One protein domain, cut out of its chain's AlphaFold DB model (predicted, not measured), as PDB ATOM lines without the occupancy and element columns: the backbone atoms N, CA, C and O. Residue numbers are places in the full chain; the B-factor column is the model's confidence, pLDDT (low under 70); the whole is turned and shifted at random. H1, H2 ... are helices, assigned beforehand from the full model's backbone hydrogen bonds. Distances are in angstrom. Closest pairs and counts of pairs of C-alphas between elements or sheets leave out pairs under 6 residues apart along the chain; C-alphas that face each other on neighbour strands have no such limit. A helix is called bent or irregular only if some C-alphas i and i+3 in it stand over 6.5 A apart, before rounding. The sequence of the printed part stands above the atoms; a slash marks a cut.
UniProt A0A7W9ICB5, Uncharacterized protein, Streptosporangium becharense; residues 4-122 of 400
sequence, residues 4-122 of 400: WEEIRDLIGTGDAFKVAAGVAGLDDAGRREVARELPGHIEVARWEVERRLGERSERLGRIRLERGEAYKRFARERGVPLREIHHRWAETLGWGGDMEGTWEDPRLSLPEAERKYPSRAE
ATOM      1  N   TRP A   4     109.601 134.872 176.347       96.12
ATOM      2  CA  TRP A   4     109.828 134.575 174.940       96.12
ATOM      3  C   TRP A   4     108.530 134.359 174.151       96.12
ATOM      4  O   TRP A   4     108.400 134.914 173.062       96.12
ATOM      5  N   GLU A   5     107.573 133.588 174.674       94.88
ATOM      6  CA  GLU A   5     106.293 133.338 173.998       94.88
ATOM      7  C   GLU A   5     105.523 134.640 173.755       94.88
ATOM      8  O   GLU A   5     105.052 134.866 172.643       94.88
ATOM      9  N   GLU A   6     105.484 135.536 174.744       95.12
ATOM     10  CA  GLU A   6     104.833 136.844 174.615       95.12
ATOM     11  C   GLU A   6     105.478 137.701 173.515       95.12
ATOM     12  O   GLU A   6     104.786 138.229 172.641       95.12
ATOM     13  N   ILE A   7     106.811 137.820 173.506       96.19
ATOM     14  CA  ILE A   7     107.516 138.603 172.480       96.19
ATOM     15  C   ILE A   7     107.398 137.956 171.097       96.19
ATOM     16  O   ILE A   7     107.252 138.668 170.101       96.19
ATOM     17  N   ARG A   8     107.436 136.625 171.010       95.44
ATOM     18  CA  ARG A   8     107.236 135.890 169.756       95.44
ATOM     19  C   ARG A   8     105.849 136.166 169.179       95.44
ATOM     20  O   ARG A   8     105.733 136.452 167.990       95.44
ATOM     21  N   ASP A   9     104.818 136.150 170.014       94.69
ATOM     22  CA  ASP A   9     103.453 136.436 169.581       94.69
ATOM     23  C   ASP A   9     103.321 137.898 169.106       94.69
ATOM     24  O   ASP A   9     102.690 138.161 168.079       94.69
ATOM     25  N   LEU A  10     104.006 138.850 169.760       95.62
ATOM     26  CA  LEU A  10     104.110 140.234 169.277       95.62
ATOM     27  C   LEU A  10     104.829 140.334 167.924       95.62
ATOM     28  O   LEU A  10     104.358 141.061 167.046       95.62
ATOM     29  N   ILE A  11     105.927 139.601 167.717       94.38
ATOM     30  CA  ILE A  11     106.637 139.539 166.425       94.38
ATOM     31  C   ILE A  11     105.699 139.026 165.326       94.38
ATOM     32  O   ILE A  11     105.652 139.615 164.243       94.38
ATOM     33  N   GLY A  12     104.896 137.998 165.621       90.81
ATOM     34  CA  GLY A  12     103.907 137.430 164.701       90.81
ATOM     35  C   GLY A  12     102.844 138.429 164.224       90.81
ATOM     36  O   GLY A  12     102.283 138.270 163.138       90.81
ATOM     37  N   THR A  13     102.599 139.512 164.975       91.25
ATOM     38  CA  THR A  13     101.692 140.587 164.530       91.25
ATOM     39  C   THR A  13     102.256 141.417 163.374       91.25
ATOM     40  O   THR A  13     101.486 142.046 162.647       91.25
ATOM     41  N   GLY A  14     103.581 141.435 163.189       88.94
ATOM     42  CA  GLY A  14     104.258 142.306 162.227       88.94
ATOM     43  C   GLY A  14     104.400 143.768 162.677       88.94
ATOM     44  O   GLY A  14     104.932 144.582 161.926       88.94
ATOM     45  N   ASP A  15     103.939 144.123 163.881       91.88
ATOM     46  CA  ASP A  15     103.943 145.496 164.391       91.88
ATOM     47  C   ASP A  15     105.205 145.788 165.218       91.88
ATOM     48  O   ASP A  15     105.337 145.409 166.386       91.88
ATOM     49  N   ALA A  16     106.144 146.503 164.600       93.69
ATOM     50  CA  ALA A  16     107.413 146.869 165.214       93.69
ATOM     51  C   ALA A  16     107.253 147.750 166.472       93.69
ATOM     52  O   ALA A  16     108.063 147.633 167.391       93.69
ATOM     53  N   PHE A  17     106.220 148.597 166.557       94.56
ATOM     54  CA  PHE A  17     105.991 149.453 167.729       94.56
ATOM     55  C   PHE A  17     105.490 148.648 168.924       94.56
ATOM     56  O   PHE A  17     105.932 148.880 170.051       94.56
ATOM     57  N   LYS A  18     104.619 147.661 168.691       95.38
ATOM     58  CA  LYS A  18     104.191 146.742 169.755       95.38
ATOM     59  C   LYS A  18     105.361 145.943 170.306       95.38
ATOM     60  O   LYS A  18     105.492 145.829 171.522       95.38
ATOM     61  N   VAL A  19     106.244 145.454 169.433       96.69
ATOM     62  CA  VAL A  19     107.474 144.785 169.872       96.69
ATOM     63  C   VAL A  19     108.358 145.744 170.669       96.69
ATOM     64  O   VAL A  19     108.839 145.352 171.727       96.69
ATOM     65  N   ALA A  20     108.530 146.994 170.224       96.25
ATOM     66  CA  ALA A  20     109.324 147.999 170.938       96.25
ATOM     67  C   ALA A  20     108.794 148.254 172.357       96.25
ATOM     68  O   ALA A  20     109.568 148.258 173.313       96.25
ATOM     69  N   ALA A  21     107.477 148.425 172.498       95.06
ATOM     70  CA  ALA A  21     106.824 148.590 173.792       95.06
ATOM     71  C   ALA A  21     106.987 147.345 174.679       95.06
ATOM     72  O   ALA A  21     107.319 147.476 175.855       95.06
ATOM     73  N   GLY A  22     106.825 146.148 174.103       94.62
ATOM     74  CA  GLY A  22     107.011 144.881 174.808       94.62
ATOM     75  C   GLY A  22     108.432 144.715 175.344       94.62
ATOM     76  O   GLY A  22     108.615 144.466 176.532       94.62
ATOM     77  N   VAL A  23     109.456 144.926 174.507       94.81
ATOM     78  CA  VAL A  23     110.859 144.764 174.932       94.81
ATOM     79  C   VAL A  23     111.335 145.846 175.898       94.81
ATOM     80  O   VAL A  23     112.202 145.573 176.727       94.81
ATOM     81  N   ALA A  24     110.772 147.056 175.823       90.88
ATOM     82  CA  ALA A  24     111.088 148.141 176.749       90.88
ATOM     83  C   ALA A  24     110.623 147.844 178.187       90.88
ATOM     84  O   ALA A  24     111.250 148.316 179.133       90.88
ATOM     85  N   GLY A  25     109.561 147.047 178.350       88.25
ATOM     86  CA  GLY A  25     109.031 146.639 179.655       88.25
ATOM     87  C   GLY A  25     109.745 145.449 180.304       88.25
ATOM     88  O   GLY A  25     109.443 145.120 181.448       88.25
ATOM     89  N   LEU A  26     110.678 144.795 179.605       92.81
ATOM     90  CA  LEU A  26     111.351 143.602 180.120       92.81
ATOM     91  C   LEU A  26     112.397 143.943 181.181       92.81
ATOM     92  O   LEU A  26     113.116 144.940 181.084       92.81
ATOM     93  N   ASP A  27     112.556 143.048 182.150       91.38
ATOM     94  CA  ASP A  27     113.699 143.058 183.054       91.38
ATOM     95  C   ASP A  27     114.949 142.444 182.385       91.38
ATOM     96  O   ASP A  27     114.952 142.019 181.224       91.38
ATOM     97  N   ASP A  28     116.067 142.414 183.109       90.50
ATOM     98  CA  ASP A  28     117.315 141.845 182.594       90.50
ATOM     99  C   ASP A  28     117.234 140.340 182.310       90.50
ATOM    100  O   ASP A  28     117.923 139.847 181.412       90.50
ATOM    101  N   ALA A  29     116.429 139.597 183.074       92.69
ATOM    102  CA  ALA A  29     116.263 138.161 182.887       92.69
ATOM    103  C   ALA A  29     115.470 137.869 181.609       92.69
ATOM    104  O   ALA A  29     115.955 137.119 180.759       92.69
ATOM    105  N   GLY A  30     114.339 138.546 181.427       93.06
ATOM    106  CA  GLY A  30     113.501 138.478 180.239       93.06
ATOM    107  C   GLY A  30     114.242 138.927 178.984       93.06
ATOM    108  O   GLY A  30     114.199 138.244 177.963       93.06
ATOM    109  N   ARG A  31     115.039 140.005 179.055       93.94
ATOM    110  CA  ARG A  31     115.902 140.409 177.927       93.94
ATOM    111  C   ARG A  31     116.891 139.316 177.524       93.94
ATOM    112  O   ARG A  31     117.070 139.069 176.334       93.94
ATOM    113  N   ARG A  32     117.537 138.653 178.491       94.44
ATOM    114  CA  ARG A  32     118.478 137.551 178.213       94.44
ATOM    115  C   ARG A  32     117.783 136.320 177.648       94.44
ATOM    116  O   ARG A  32     118.366 135.655 176.798       94.44
ATOM    117  N   GLU A  33     116.583 136.012 178.129       96.06
ATOM    118  CA  GLU A  33     115.760 134.928 177.594       96.06
ATOM    119  C   GLU A  33     115.444 135.176 176.119       96.06
ATOM    120  O   GLU A  33     115.833 134.378 175.270       96.06
ATOM    121  N   VAL A  34     114.862 136.334 175.796       95.69
ATOM    122  CA  VAL A  34     114.505 136.680 174.415       95.69
ATOM    123  C   VAL A  34     115.739 136.718 173.516       95.69
ATOM    124  O   VAL A  34     115.726 136.137 172.437       95.69
ATOM    125  N   ALA A  35     116.838 137.336 173.962       95.38
ATOM    126  CA  ALA A  35     118.067 137.419 173.172       95.38
ATOM    127  C   ALA A  35     118.677 136.042 172.838       95.38
ATOM    128  O   ALA A  35     119.380 135.923 171.833       95.38
ATOM    129  N   ARG A  36     118.424 135.014 173.662       96.12
ATOM    130  CA  ARG A  36     118.885 133.638 173.422       96.12
ATOM    131  C   ARG A  36     118.072 132.945 172.332       96.12
ATOM    132  O   ARG A  36     118.659 132.303 171.467       96.12
ATOM    133  N   GLU A  37     116.752 133.094 172.370       96.12
ATOM    134  CA  GLU A  37     115.829 132.385 171.475       96.12
ATOM    135  C   GLU A  37     115.675 133.077 170.109       96.12
ATOM    136  O   GLU A  37     115.520 132.425 169.073       96.12
ATOM    137  N   LEU A  38     115.789 134.410 170.078       94.81
ATOM    138  CA  LEU A  38     115.529 135.237 168.898       94.81
ATOM    139  C   LEU A  38     116.288 134.802 167.624       94.81
ATOM    140  O   LEU A  38     115.667 134.769 166.559       94.81
ATOM    141  N   PRO A  39     117.590 134.437 167.662       94.19
ATOM    142  CA  PRO A  39     118.298 133.981 166.466       94.19
ATOM    143  C   PRO A  39     117.705 132.710 165.844       94.19
ATOM    144  O   PRO A  39     117.720 132.590 164.620       94.19
ATOM    145  N   GLY A  40     117.185 131.787 166.663       94.44
ATOM    146  CA  GLY A  40     116.577 130.534 166.203       94.44
ATOM    147  C   GLY A  40     115.210 130.728 165.544       94.44
ATOM    148  O   GLY A  40     114.779 129.894 164.752       94.44
ATOM    149  N   HIS A  41     114.548 131.855 165.811       94.94
ATOM    150  CA  HIS A  41     113.215 132.153 165.287       94.94
ATOM    151  C   HIS A  41     113.213 132.837 163.909       94.94
ATOM    152  O   HIS A  41     112.158 132.969 163.298       94.94
ATOM    153  N   ILE A  42     114.373 133.254 163.386       94.25
ATOM    154  CA  ILE A  42     114.470 133.986 162.106       94.25
ATOM    155  C   ILE A  42     113.814 133.223 160.951       94.25
ATOM    156  O   ILE A  42     112.989 133.788 160.234       94.25
ATOM    157  N   GLU A  43     114.164 131.947 160.774       93.00
ATOM    158  CA  GLU A  43     113.625 131.149 159.669       93.00
ATOM    159  C   GLU A  43     112.131 130.864 159.848       93.00
ATOM    160  O   GLU A  43     111.391 130.854 158.869       93.00
ATOM    161  N   VAL A  44     111.670 130.720 161.093       94.25
ATOM    162  CA  VAL A  44     110.247 130.525 161.402       94.25
ATOM    163  C   VAL A  44     109.446 131.778 161.042       94.25
ATOM    164  O   VAL A  44     108.488 131.685 160.280       94.25
ATOM    165  N   ALA A  45     109.880 132.956 161.500       92.81
ATOM    166  CA  ALA A  45     109.211 134.225 161.212       92.81
ATOM    167  C   ALA A  45     109.151 134.522 159.702       92.81
ATOM    168  O   ALA A  45     108.119 134.952 159.182       92.81
ATOM    169  N   ARG A  46     110.246 134.252 158.974       92.50
ATOM    170  CA  ARG A  46     110.282 134.372 157.510       92.50
ATOM    171  C   ARG A  46     109.293 133.410 156.855       92.50
ATOM    172  O   ARG A  46     108.483 133.836 156.030       92.50
ATOM    173  N   TRP A  47     109.352 132.132 157.226       92.50
ATOM    174  CA  TRP A  47     108.513 131.088 156.646       92.50
ATOM    175  C   TRP A  47     107.023 131.345 156.880       92.50
ATOM    176  O   TRP A  47     106.226 131.167 155.964       92.50
ATOM    177  N   GLU A  48     106.624 131.820 158.061       92.31
ATOM    178  CA  GLU A  48     105.222 132.127 158.363       92.31
ATOM    179  C   GLU A  48     104.657 133.230 157.461       92.31
ATOM    180  O   GLU A  48     103.544 133.100 156.935       92.31
ATOM    181  N   VAL A  49     105.432 134.297 157.234       91.50
ATOM    182  CA  VAL A  49     105.051 135.367 156.304       91.50
ATOM    183  C   VAL A  49     104.986 134.842 154.873       91.50
ATOM    184  O   VAL A  49     103.997 135.095 154.181       91.50
ATOM    185  N   GLU A  50     105.999 134.094 154.434       91.38
ATOM    186  CA  GLU A  50     106.053 133.520 153.088       91.38
ATOM    187  C   GLU A  50     104.898 132.552 152.829       91.38
ATOM    188  O   GLU A  50     104.242 132.667 151.796       91.38
ATOM    189  N   ARG A  51     104.572 131.673 153.783       93.00
ATOM    190  CA  ARG A  51     103.429 130.757 153.702       93.00
ATOM    191  C   ARG A  51     102.116 131.525 153.573       93.00
ATOM    192  O   ARG A  51     101.357 131.286 152.637       93.00
ATOM    193  N   ARG A  52     101.858 132.488 154.468       90.69
ATOM    194  CA  ARG A  52     100.618 133.288 154.464       90.69
ATOM    195  C   ARG A  52     100.439 134.060 153.155       90.69
ATOM    196  O   ARG A  52      99.336 134.136 152.612       90.69
ATOM    197  N   LEU A  53     101.510 134.673 152.652       90.44
ATOM    198  CA  LEU A  53     101.467 135.435 151.404       90.44
ATOM    199  C   LEU A  53     101.456 134.534 150.167       90.44
ATOM    200  O   LEU A  53     100.843 134.915 149.169       90.44
ATOM    201  N   GLY A  54     102.054 133.346 150.240       90.56
ATOM    202  CA  GLY A  54     101.950 132.292 149.236       90.56
ATOM    203  C   GLY A  54     100.504 131.836 149.067       90.56
ATOM    204  O   GLY A  54      99.952 131.976 147.982       90.56
ATOM    205  N   GLU A  55      99.838 131.451 150.159       91.44
ATOM    206  CA  GLU A  55      98.414 131.075 150.169       91.44
ATOM    207  C   GLU A  55      97.521 132.194 149.612       91.44
ATOM    208  O   GLU A  55      96.617 131.956 148.803       91.44
ATOM    209  N   ARG A  56      97.793 133.453 149.993       88.38
ATOM    210  CA  ARG A  56      97.101 134.618 149.422       88.38
ATOM    211  C   ARG A  56      97.368 134.750 147.923       88.38
ATOM    212  O   ARG A  56      96.426 134.995 147.175       88.38
ATOM    213  N   SER A  57      98.612 134.604 147.482       87.69
ATOM    214  CA  SER A  57      98.993 134.720 146.071       87.69
ATOM    215  C   SER A  57      98.353 133.621 145.227       87.69
ATOM    216  O   SER A  57      97.815 133.916 144.165       87.69
ATOM    217  N   GLU A  58      98.325 132.381 145.715       89.25
ATOM    218  CA  GLU A  58      97.651 131.252 145.066       89.25
ATOM    219  C   GLU A  58      96.140 131.466 144.975       89.25
ATOM    220  O   GLU A  58      95.536 131.231 143.925       89.25
ATOM    221  N   ARG A  59      95.512 131.962 146.051       86.94
ATOM    222  CA  ARG A  59      94.090 132.336 146.033       86.94
ATOM    223  C   ARG A  59      93.813 133.406 144.976       86.94
ATOM    224  O   ARG A  59      92.914 133.228 144.160       86.94
ATOM    225  N   LEU A  60      94.599 134.485 144.958       82.88
ATOM    226  CA  LEU A  60      94.461 135.562 143.973       82.88
ATOM    227  C   LEU A  60      94.722 135.074 142.547       82.88
ATOM    228  O   LEU A  60      94.024 135.492 141.626       82.88
ATOM    229  N   GLY A  61      95.679 134.162 142.367       81.69
ATOM    230  CA  GLY A  61      95.951 133.506 141.093       81.69
ATOM    231  C   GLY A  61      94.735 132.746 140.572       81.69
ATOM    232  O   GLY A  61      94.328 132.970 139.434       81.69
ATOM    233  N   ARG A  62      94.098 131.922 141.419       85.00
ATOM    234  CA  ARG A  62      92.863 131.196 141.067       85.00
ATOM    235  C   ARG A  62      91.730 132.143 140.679       85.00
ATOM    236  O   ARG A  62      91.198 132.023 139.580       85.00
ATOM    237  N   ILE A  63      91.446 133.139 141.520       81.06
ATOM    238  CA  ILE A  63      90.397 134.140 141.265       81.06
ATOM    239  C   ILE A  63      90.641 134.865 139.931       81.06
ATOM    240  O   ILE A  63      89.723 135.063 139.136       81.06
ATOM    241  N   ARG A  64      91.890 135.250 139.640       77.25
ATOM    242  CA  ARG A  64      92.236 135.939 138.387       77.25
ATOM    243  C   ARG A  64      92.134 135.040 137.162       77.25
ATOM    244  O   ARG A  64      91.720 135.534 136.114       77.25
ATOM    245  N   LEU A  65      92.492 133.761 137.271       78.81
ATOM    246  CA  LEU A  65      92.317 132.789 136.189       78.81
ATOM    247  C   LEU A  65      90.830 132.587 135.877       78.81
ATOM    248  O   LEU A  65      90.431 132.715 134.720       78.81
ATOM    249  N   GLU A  66      90.002 132.370 136.900       80.81
ATOM    250  CA  GLU A  66      88.547 132.234 136.757       80.81
ATOM    251  C   GLU A  66      87.913 133.488 136.134       80.81
ATOM    252  O   GLU A  66      87.136 133.382 135.179       80.81
ATOM    253  N   ARG A  67      88.307 134.685 136.600       76.38
ATOM    254  CA  ARG A  67      87.872 135.978 136.038       76.38
ATOM    255  C   ARG A  67      88.320 136.143 134.584       76.38
ATOM    256  O   ARG A  67      87.536 136.593 133.750       76.38
ATOM    257  N   GLY A  68      89.556 135.761 134.267       75.00
ATOM    258  CA  GLY A  68      90.086 135.784 132.904       75.00
ATOM    259  C   GLY A  68      89.280 134.893 131.958       75.00
ATOM    260  O   GLY A  68      88.933 135.319 130.857       75.00
ATOM    261  N   GLU A  69      88.914 133.688 132.395       79.56
ATOM    262  CA  GLU A  69      88.059 132.784 131.619       79.56
ATOM    263  C   GLU A  69      86.620 133.300 131.479       79.56
ATOM    264  O   GLU A  69      86.039 133.207 130.394       79.56
ATOM    265  N   ALA A  70      86.048 133.897 132.529       78.06
ATOM    266  CA  ALA A  70      84.731 134.535 132.467       78.06
ATOM    267  C   ALA A  70      84.704 135.705 131.470       78.06
ATOM    268  O   ALA A  70      83.811 135.772 130.626       78.06
ATOM    269  N   TYR A  71      85.729 136.560 131.486       73.31
ATOM    270  CA  TYR A  71      85.868 137.649 130.523       73.31
ATOM    271  C   TYR A  71      86.007 137.138 129.082       73.31
ATOM    272  O   TYR A  71      85.336 137.637 128.182       73.31
ATOM    273  N   LYS A  72      86.820 136.095 128.844       76.56
ATOM    274  CA  LYS A  72      86.931 135.463 127.514       76.56
ATOM    275  C   LYS A  72      85.592 134.902 127.022       76.56
ATOM    276  O   LYS A  72      85.359 134.879 125.816       76.56
ATOM    277  N   ARG A  73      84.720 134.398 127.909       80.00
ATOM    278  CA  ARG A  73      83.353 133.972 127.539       80.00
ATOM    279  C   ARG A  73      82.487 135.170 127.146       80.00
ATOM    280  O   ARG A  73      82.013 135.204 126.018       80.00
ATOM    281  N   PHE A  74      82.405 136.181 128.008       75.62
ATOM    282  CA  PHE A  74      81.660 137.418 127.755       75.62
ATOM    283  C   PHE A  74      82.065 138.115 126.443       75.62
ATOM    284  O   PHE A  74      81.228 138.524 125.642       75.62
ATOM    285  N   ALA A  75      83.369 138.207 126.176       73.69
ATOM    286  CA  ALA A  75      83.888 138.819 124.959       73.69
ATOM    287  C   ALA A  75      83.557 138.000 123.693       73.69
ATOM    288  O   ALA A  75      83.275 138.586 122.647       73.69
ATOM    289  N   ARG A  76      83.534 136.658 123.786       78.12
ATOM    290  CA  ARG A  76      83.096 135.773 122.688       78.12
ATOM    291  C   ARG A  76      81.616 135.960 122.363       78.12
ATOM    292  O   ARG A  76      81.279 136.051 121.189       78.12
ATOM    293  N   GLU A  77      80.761 136.068 123.376       82.62
ATOM    294  CA  GLU A  77      79.316 136.297 123.205       82.62
ATOM    295  C   GLU A  77      79.011 137.616 122.478       82.62
ATOM    296  O   GLU A  77      78.028 137.706 121.749       82.62
ATOM    297  N   ARG A  78      79.884 138.623 122.612       79.88
ATOM    298  CA  ARG A  78      79.771 139.923 121.925       79.88
ATOM    299  C   ARG A  78      80.557 140.021 120.610       79.88
ATOM    300  O   ARG A  78      80.594 141.091 120.010       79.88
ATOM    301  N   GLY A  79      81.199 138.941 120.162       82.81
ATOM    302  CA  GLY A  79      81.964 138.925 118.908       82.81
ATOM    303  C   GLY A  79      83.274 139.725 118.937       82.81
ATOM    304  O   GLY A  79      83.784 140.100 117.881       82.81
ATOM    305  N   VAL A  80      83.843 139.993 120.118       76.56
ATOM    306  CA  VAL A  80      85.111 140.731 120.246       76.56
ATOM    307  C   VAL A  80      86.291 139.842 119.805       76.56
ATOM    308  O   VAL A  80      86.416 138.708 120.282       76.56
ATOM    309  N   PRO A  81      87.205 140.317 118.936       78.38
ATOM    310  CA  PRO A  81      88.356 139.532 118.489       78.38
ATOM    311  C   PRO A  81      89.334 139.182 119.626       78.38
ATOM    312  O   PRO A  81      89.707 140.037 120.428       78.38
ATOM    313  N   LEU A  82      89.874 137.954 119.634       70.62
ATOM    314  CA  LEU A  82      90.784 137.459 120.688       70.62
ATOM    315  C   LEU A  82      92.049 138.317 120.892       70.62
ATOM    316  O   LEU A  82      92.537 138.456 122.012       70.62
ATOM    317  N   ARG A  83      92.570 138.935 119.825       73.31
ATOM    318  CA  ARG A  83      93.723 139.852 119.906       73.31
ATOM    319  C   ARG A  83      93.435 141.087 120.764       73.31
ATOM    320  O   ARG A  83      94.318 141.569 121.461       73.31
ATOM    321  N   GLU A  84      92.198 141.572 120.725       73.62
ATOM    322  CA  GLU A  84      91.765 142.752 121.469       73.62
ATOM    323  C   GLU A  84      91.520 142.396 122.936       73.62
ATOM    324  O   GLU A  84      91.906 143.146 123.824       73.62
ATOM    325  N   ILE A  85      91.015 141.184 123.193       68.25
ATOM    326  CA  ILE A  85      90.956 140.582 124.533       68.25
ATOM    327  C   ILE A  85      92.362 140.512 125.143       68.25
ATOM    328  O   ILE A  85      92.548 140.934 126.278       68.25
ATOM    329  N   HIS A  86      93.358 140.010 124.403       66.81
ATOM    330  CA  HIS A  86      94.742 139.912 124.883       66.81
ATOM    331  C   HIS A  86      95.387 141.283 125.126       66.81
ATOM    332  O   HIS A  86      96.095 141.438 126.118       66.81
ATOM    333  N   HIS A  87      95.136 142.270 124.259       69.44
ATOM    334  CA  HIS A  87      95.631 143.638 124.440       69.44
ATOM    335  C   HIS A  87      95.042 144.278 125.702       69.44
ATOM    336  O   HIS A  87      95.788 144.679 126.589       69.44
ATOM    337  N   ARG A  88      93.709 144.254 125.841       66.06
ATOM    338  CA  ARG A  88      93.008 144.792 127.016       66.06
ATOM    339  C   ARG A  88      93.412 144.069 128.301       66.06
ATOM    340  O   ARG A  88      93.594 144.709 129.331       66.06
ATOM    341  N   TRP A  89      93.614 142.750 128.238       66.44
ATOM    342  CA  TRP A  89      94.112 141.939 129.354       66.44
ATOM    343  C   TRP A  89      95.548 142.312 129.753       66.44
ATOM    344  O   TRP A  89      95.836 142.447 130.940       66.44
ATOM    345  N   ALA A  90      96.443 142.527 128.784       64.12
ATOM    346  CA  ALA A  90      97.823 142.936 129.045       64.12
ATOM    347  C   ALA A  90      97.914 144.348 129.652       64.12
ATOM    348  O   ALA A  90      98.726 144.571 130.550       64.12
ATOM    349  N   GLU A  91      97.059 145.275 129.213       62.78
ATOM    350  CA  GLU A  91      97.014 146.656 129.716       62.78
ATOM    351  C   GLU A  91      96.492 146.763 131.155       62.78
ATOM    352  O   GLU A  91      96.919 147.643 131.898       62.78
ATOM    353  N   THR A  92      95.605 145.860 131.578       59.22
ATOM    354  CA  THR A  92      94.888 145.988 132.860       59.22
ATOM    355  C   THR A  92      95.285 144.920 133.882       59.22
ATOM    356  O   THR A  92      95.573 145.254 135.030       59.22
ATOM    357  N   LEU A  93      95.413 143.643 133.506       55.06
ATOM    358  CA  LEU A  93      95.695 142.546 134.447       55.06
ATOM    359  C   LEU A  93      97.188 142.245 134.633       55.06
ATOM    360  O   LEU A  93      97.564 141.756 135.703       55.06
ATOM    361  N   GLY A  94      98.044 142.611 133.670       49.72
ATOM    362  CA  GLY A  94      99.508 142.514 133.800       49.72
ATOM    363  C   GLY A  94     100.083 143.334 134.965       49.72
ATOM    364  O   GLY A  94     101.147 143.004 135.486       49.72
ATOM    365  N   TRP A  95      99.334 144.345 135.424       51.59
ATOM    366  CA  TRP A  95      99.708 145.256 136.511       51.59
ATOM    367  C   TRP A  95      98.709 145.280 137.686       51.59
ATOM    368  O   TRP A  95      98.927 146.000 138.658       51.59
ATOM    369  N   GLY A  96      97.641 144.468 137.649       50.41
ATOM    370  CA  GLY A  96      96.671 144.345 138.751       50.41
ATOM    371  C   GLY A  96      95.562 145.408 138.807       50.41
ATOM    372  O   GLY A  96      95.068 145.708 139.890       50.41
ATOM    373  N   GLY A  97      95.169 145.987 137.675       54.03
ATOM    374  CA  GLY A  97      94.008 146.877 137.555       54.03
ATOM    375  C   GLY A  97      92.704 146.150 137.196       54.03
ATOM    376  O   GLY A  97      92.709 144.997 136.758       54.03
ATOM    377  N   ASP A  98      91.575 146.843 137.380       55.97
ATOM    378  CA  ASP A  98      90.275 146.441 136.829       55.97
ATOM    379  C   ASP A  98      90.226 146.734 135.321       55.97
ATOM    380  O   ASP A  98      90.815 147.715 134.863       55.97
ATOM    381  N   MET A  99      89.552 145.886 134.530       58.53
ATOM    382  CA  MET A  99      89.482 146.110 133.080       58.53
ATOM    383  C   MET A  99      88.387 147.115 132.725       58.53
ATOM    384  O   MET A  99      87.298 147.091 133.304       58.53
ATOM    385  N   GLU A 100      88.621 147.943 131.713       48.56
ATOM    386  CA  GLU A 100      87.560 148.747 131.103       48.56
ATOM    387  C   GLU A 100      86.453 147.815 130.560       48.56
ATOM    388  O   GLU A 100      86.727 146.863 129.822       48.56
ATOM    389  N   GLY A 101      85.210 148.022 131.017       52.28
ATOM    390  CA  GLY A 101      84.060 147.132 130.782       52.28
ATOM    391  C   GLY A 101      83.757 146.117 131.899       52.28
ATOM    392  O   GLY A 101      82.679 145.537 131.904       52.28
ATOM    393  N   THR A 102      84.632 145.931 132.902       52.62
ATOM    394  CA  THR A 102      84.297 145.117 134.102       52.62
ATOM    395  C   THR A 102      83.341 145.820 135.066       52.62
ATOM    396  O   THR A 102      82.770 145.179 135.939       52.62
ATOM    397  N   TRP A 103      83.113 147.120 134.873       50.81
ATOM    398  CA  TRP A 103      82.077 147.900 135.557       50.81
ATOM    399  C   TRP A 103      80.663 147.591 135.035       50.81
ATOM    400  O   TRP A 103      79.689 147.871 135.726       50.81
ATOM    401  N   GLU A 104      80.546 147.016 133.828       54.44
ATOM    402  CA  GLU A 104      79.259 146.646 133.217       54.44
ATOM    403  C   GLU A 104      78.696 145.330 133.779       54.44
ATOM    404  O   GLU A 104      77.482 145.139 133.780       54.44
ATOM    405  N   ASP A 105      79.556 144.440 134.290       63.50
ATOM    406  CA  ASP A 105      79.156 143.258 135.061       63.50
ATOM    407  C   ASP A 105      79.856 143.273 136.430       63.50
ATOM    408  O   ASP A 105      81.019 142.873 136.531       63.50
ATOM    409  N   PRO A 106      79.158 143.686 137.506       63.69
ATOM    410  CA  PRO A 106      79.706 143.733 138.862       63.69
ATOM    411  C   PRO A 106      80.312 142.409 139.348       63.69
ATOM    412  O   PRO A 106      81.179 142.424 140.221       63.69
ATOM    413  N   ARG A 107      79.912 141.264 138.770       63.88
ATOM    414  CA  ARG A 107      80.493 139.943 139.079       63.88
ATOM    415  C   ARG A 107      81.948 139.814 138.635       63.88
ATOM    416  O   ARG A 107      82.656 138.926 139.099       63.88
ATOM    417  N   LEU A 108      82.392 140.686 137.732       65.12
ATOM    418  CA  LEU A 108      83.764 140.770 137.264       65.12
ATOM    419  C   LEU A 108      84.564 141.842 138.007       65.12
ATOM    420  O   LEU A 108      85.668 142.108 137.562       65.12
ATOM    421  N   SER A 109      84.079 142.473 139.081       68.25
ATOM    422  CA  SER A 109      84.873 143.415 139.890       68.25
ATOM    423  C   SER A 109      85.545 142.705 141.070       68.25
ATOM    424  O   SER A 109      84.956 141.802 141.661       68.25
ATOM    425  N   LEU A 110      86.777 143.095 141.425       68.31
ATOM    426  CA  LEU A 110      87.459 142.561 142.611       68.31
ATOM    427  C   LEU A 110      87.348 143.509 143.810       68.31
ATOM    428  O   LEU A 110      87.527 144.723 143.635       68.31
ATOM    429  N   PRO A 111      87.171 142.968 145.033       73.81
ATOM    430  CA  PRO A 111      87.390 143.727 146.255       73.81
ATOM    431  C   PRO A 111      88.784 144.357 146.255       73.81
ATOM    432  O   PRO A 111      89.754 143.759 145.785       73.81
ATOM    433  N   GLU A 112      88.910 145.550 146.830       72.12
ATOM    434  CA  GLU A 112      90.156 146.323 146.795       72.12
ATOM    435  C   GLU A 112      91.371 145.545 147.332       72.12
ATOM    436  O   GLU A 112      92.444 145.564 146.726       72.12
ATOM    437  N   ALA A 113      91.178 144.764 148.399       69.50
ATOM    438  CA  ALA A 113      92.207 143.915 149.007       69.50
ATOM    439  C   ALA A 113      92.760 142.811 148.073       69.50
ATOM    440  O   ALA A 113      93.845 142.268 148.322       69.50
ATOM    441  N   GLU A 114      92.033 142.481 147.002       73.81
ATOM    442  CA  GLU A 114      92.350 141.429 146.027       73.81
ATOM    443  C   GLU A 114      92.848 141.979 144.678       73.81
ATOM    444  O   GLU A 114      93.317 141.237 143.805       73.81
ATOM    445  N   ARG A 115      92.830 143.307 144.511       73.94
ATOM    446  CA  ARG A 115      93.333 143.974 143.301       73.94
ATOM    447  C   ARG A 115      94.847 143.878 143.157       73.94
ATOM    448  O   ARG A 115      95.363 143.908 142.045       73.94
ATOM    449  N   LYS A 116      95.590 143.687 144.247       77.62
ATOM    450  CA  LYS A 116      97.060 143.647 144.222       77.62
ATOM    451  C   LYS A 116      97.586 142.321 144.759       77.62
ATOM    452  O   LYS A 116      97.144 141.850 145.805       77.62
ATOM    453  N   TYR A 117      98.543 141.736 144.038       79.31
ATOM    454  CA  TYR A 117      99.381 140.680 144.602       79.31
ATOM    455  C   TYR A 117     100.191 141.241 145.775       79.31
ATOM    456  O   TYR A 117     100.472 142.445 145.779       79.31
ATOM    457  N   PRO A 118     100.591 140.393 146.739       84.56
ATOM    458  CA  PRO A 118     101.481 140.812 147.806       84.56
ATOM    459  C   PRO A 118     102.726 141.499 147.251       84.56
ATOM    460  O   PRO A 118     103.414 140.989 146.362       84.56
ATOM    461  N   SER A 119     103.001 142.682 147.776       82.81
ATOM    462  CA  SER A 119     104.212 143.427 147.480       82.81
ATOM    463  C   SER A 119     105.429 142.751 148.117       82.81
ATOM    464  O   SER A 119     105.327 142.028 149.106       82.81
ATOM    465  N   ARG A 120     106.626 143.032 147.591       80.00
ATOM    466  CA  ARG A 120     107.883 142.553 148.198       80.00
ATOM    467  C   ARG A 120     108.064 143.058 149.636       80.00
ATOM    468  O   ARG A 120     108.600 142.329 150.456       80.00
ATOM    469  N   ALA A 121     107.573 144.260 149.942       80.56
ATOM    470  CA  ALA A 121     107.614 144.824 151.287       80.56
ATOM    471  C   ALA A 121     106.795 143.997 152.294       80.56
ATOM    472  O   ALA A 121     107.218 143.845 153.433       80.56
ATOM    473  N   GLU A 122     105.670 143.410 151.870       85.12
ATOM    474  CA  GLU A 122     104.875 142.516 152.725       85.12
ATOM    475  C   GLU A 122     105.633 141.223 153.061       85.12
ATOM    476  O   GLU A 122     105.549 140.754 154.194       85.12
TER     477      GLU A 122
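Overview. This is residues 4 to 122 of the 400 residues of an uncharacterized protein of Streptosporangium becharense (UniProt A0A7W9ICB5). The model is a long rod built on one helix, H3, whose long arm H3b makes most of the length, with a small helical head at one end, where the hairpin of H1 and H2 packs by H1 on the short arm H3a. At the other end of the rod the backbone folds back through H4, which runs near H3b, and residues 93 to 122 follow as a stretch of 30 residues with no named element. The printed part has 119 residues with four named helices, in the order H1, H2, H3, H4, and no named strand; the class is all helix. The whole is extended, with a radius of gyration of the C-alphas of 22.3 A and spans of 73 by 22 by 19 A.

Arrangement. H1, residues 4 to 12, and H2, residues 16 to 24, form a helical hairpin over a tight link. They touch, the closest C-alphas being those of Leu 10 and Val 19, 5.7 A apart, at a shallow tilt of 17 degrees, opposite ways. H3, residues 28 to 77, was assigned as one helix by its hydrogen bonds but is bent, with C-alphas 40 and 43 7.2 A apart; its arms are H3a, residues 28 to 40, and H3b, residues 43 to 77, at a steep tilt of 51 degrees. H3a is itself irregular, with C-alphas 36 and 39 7.0 A apart. H1 touches H3a, closest at the C-alphas of Trp 4 and Val 34, 5.2 A, at a steep tilt of 54 degrees, the same way. H1 and H3b are close but not clearly touching, closest at the C-alphas of Gly 12 and Ala 45, 7.1 A. H4, residues 82 to 92, is close to H3b but not clearly touching it, closest at the C-alphas of Lys 72 and Ile 85, 7.2 A; they run opposite ways at a tilt of 37 degrees, only just steep. H4 is apart from H1, H2 and H3a. Every O i to N i+4 pair is within hydrogen-bond range in H1, H2, H3b and H4, and 7 of 9 are in H3a.

Along the chain. H1 begins at C-alpha 4, (109.828, 134.575, 174.940). H1 and H2 each measure 12.2 A from first to last C-alpha, H3a 19.9 A, H3b 50.3 A and H4 15.4 A. H3b ends at C-alpha 77, (79.316, 136.297, 123.205), and H4 ends at C-alpha 92, (94.888, 145.988, 132.860).

Size, cuts and confidence. The two C-alphas farthest apart are those of Asp 28 and Gly 79, 72.9 A. The printed part has no cut, and the links H1 to H2, H2 to H3 and H3 to H4 are tight. The mean pLDDT of the printed part is 81.1; residues 85 to 110 and residue 113 are under 70.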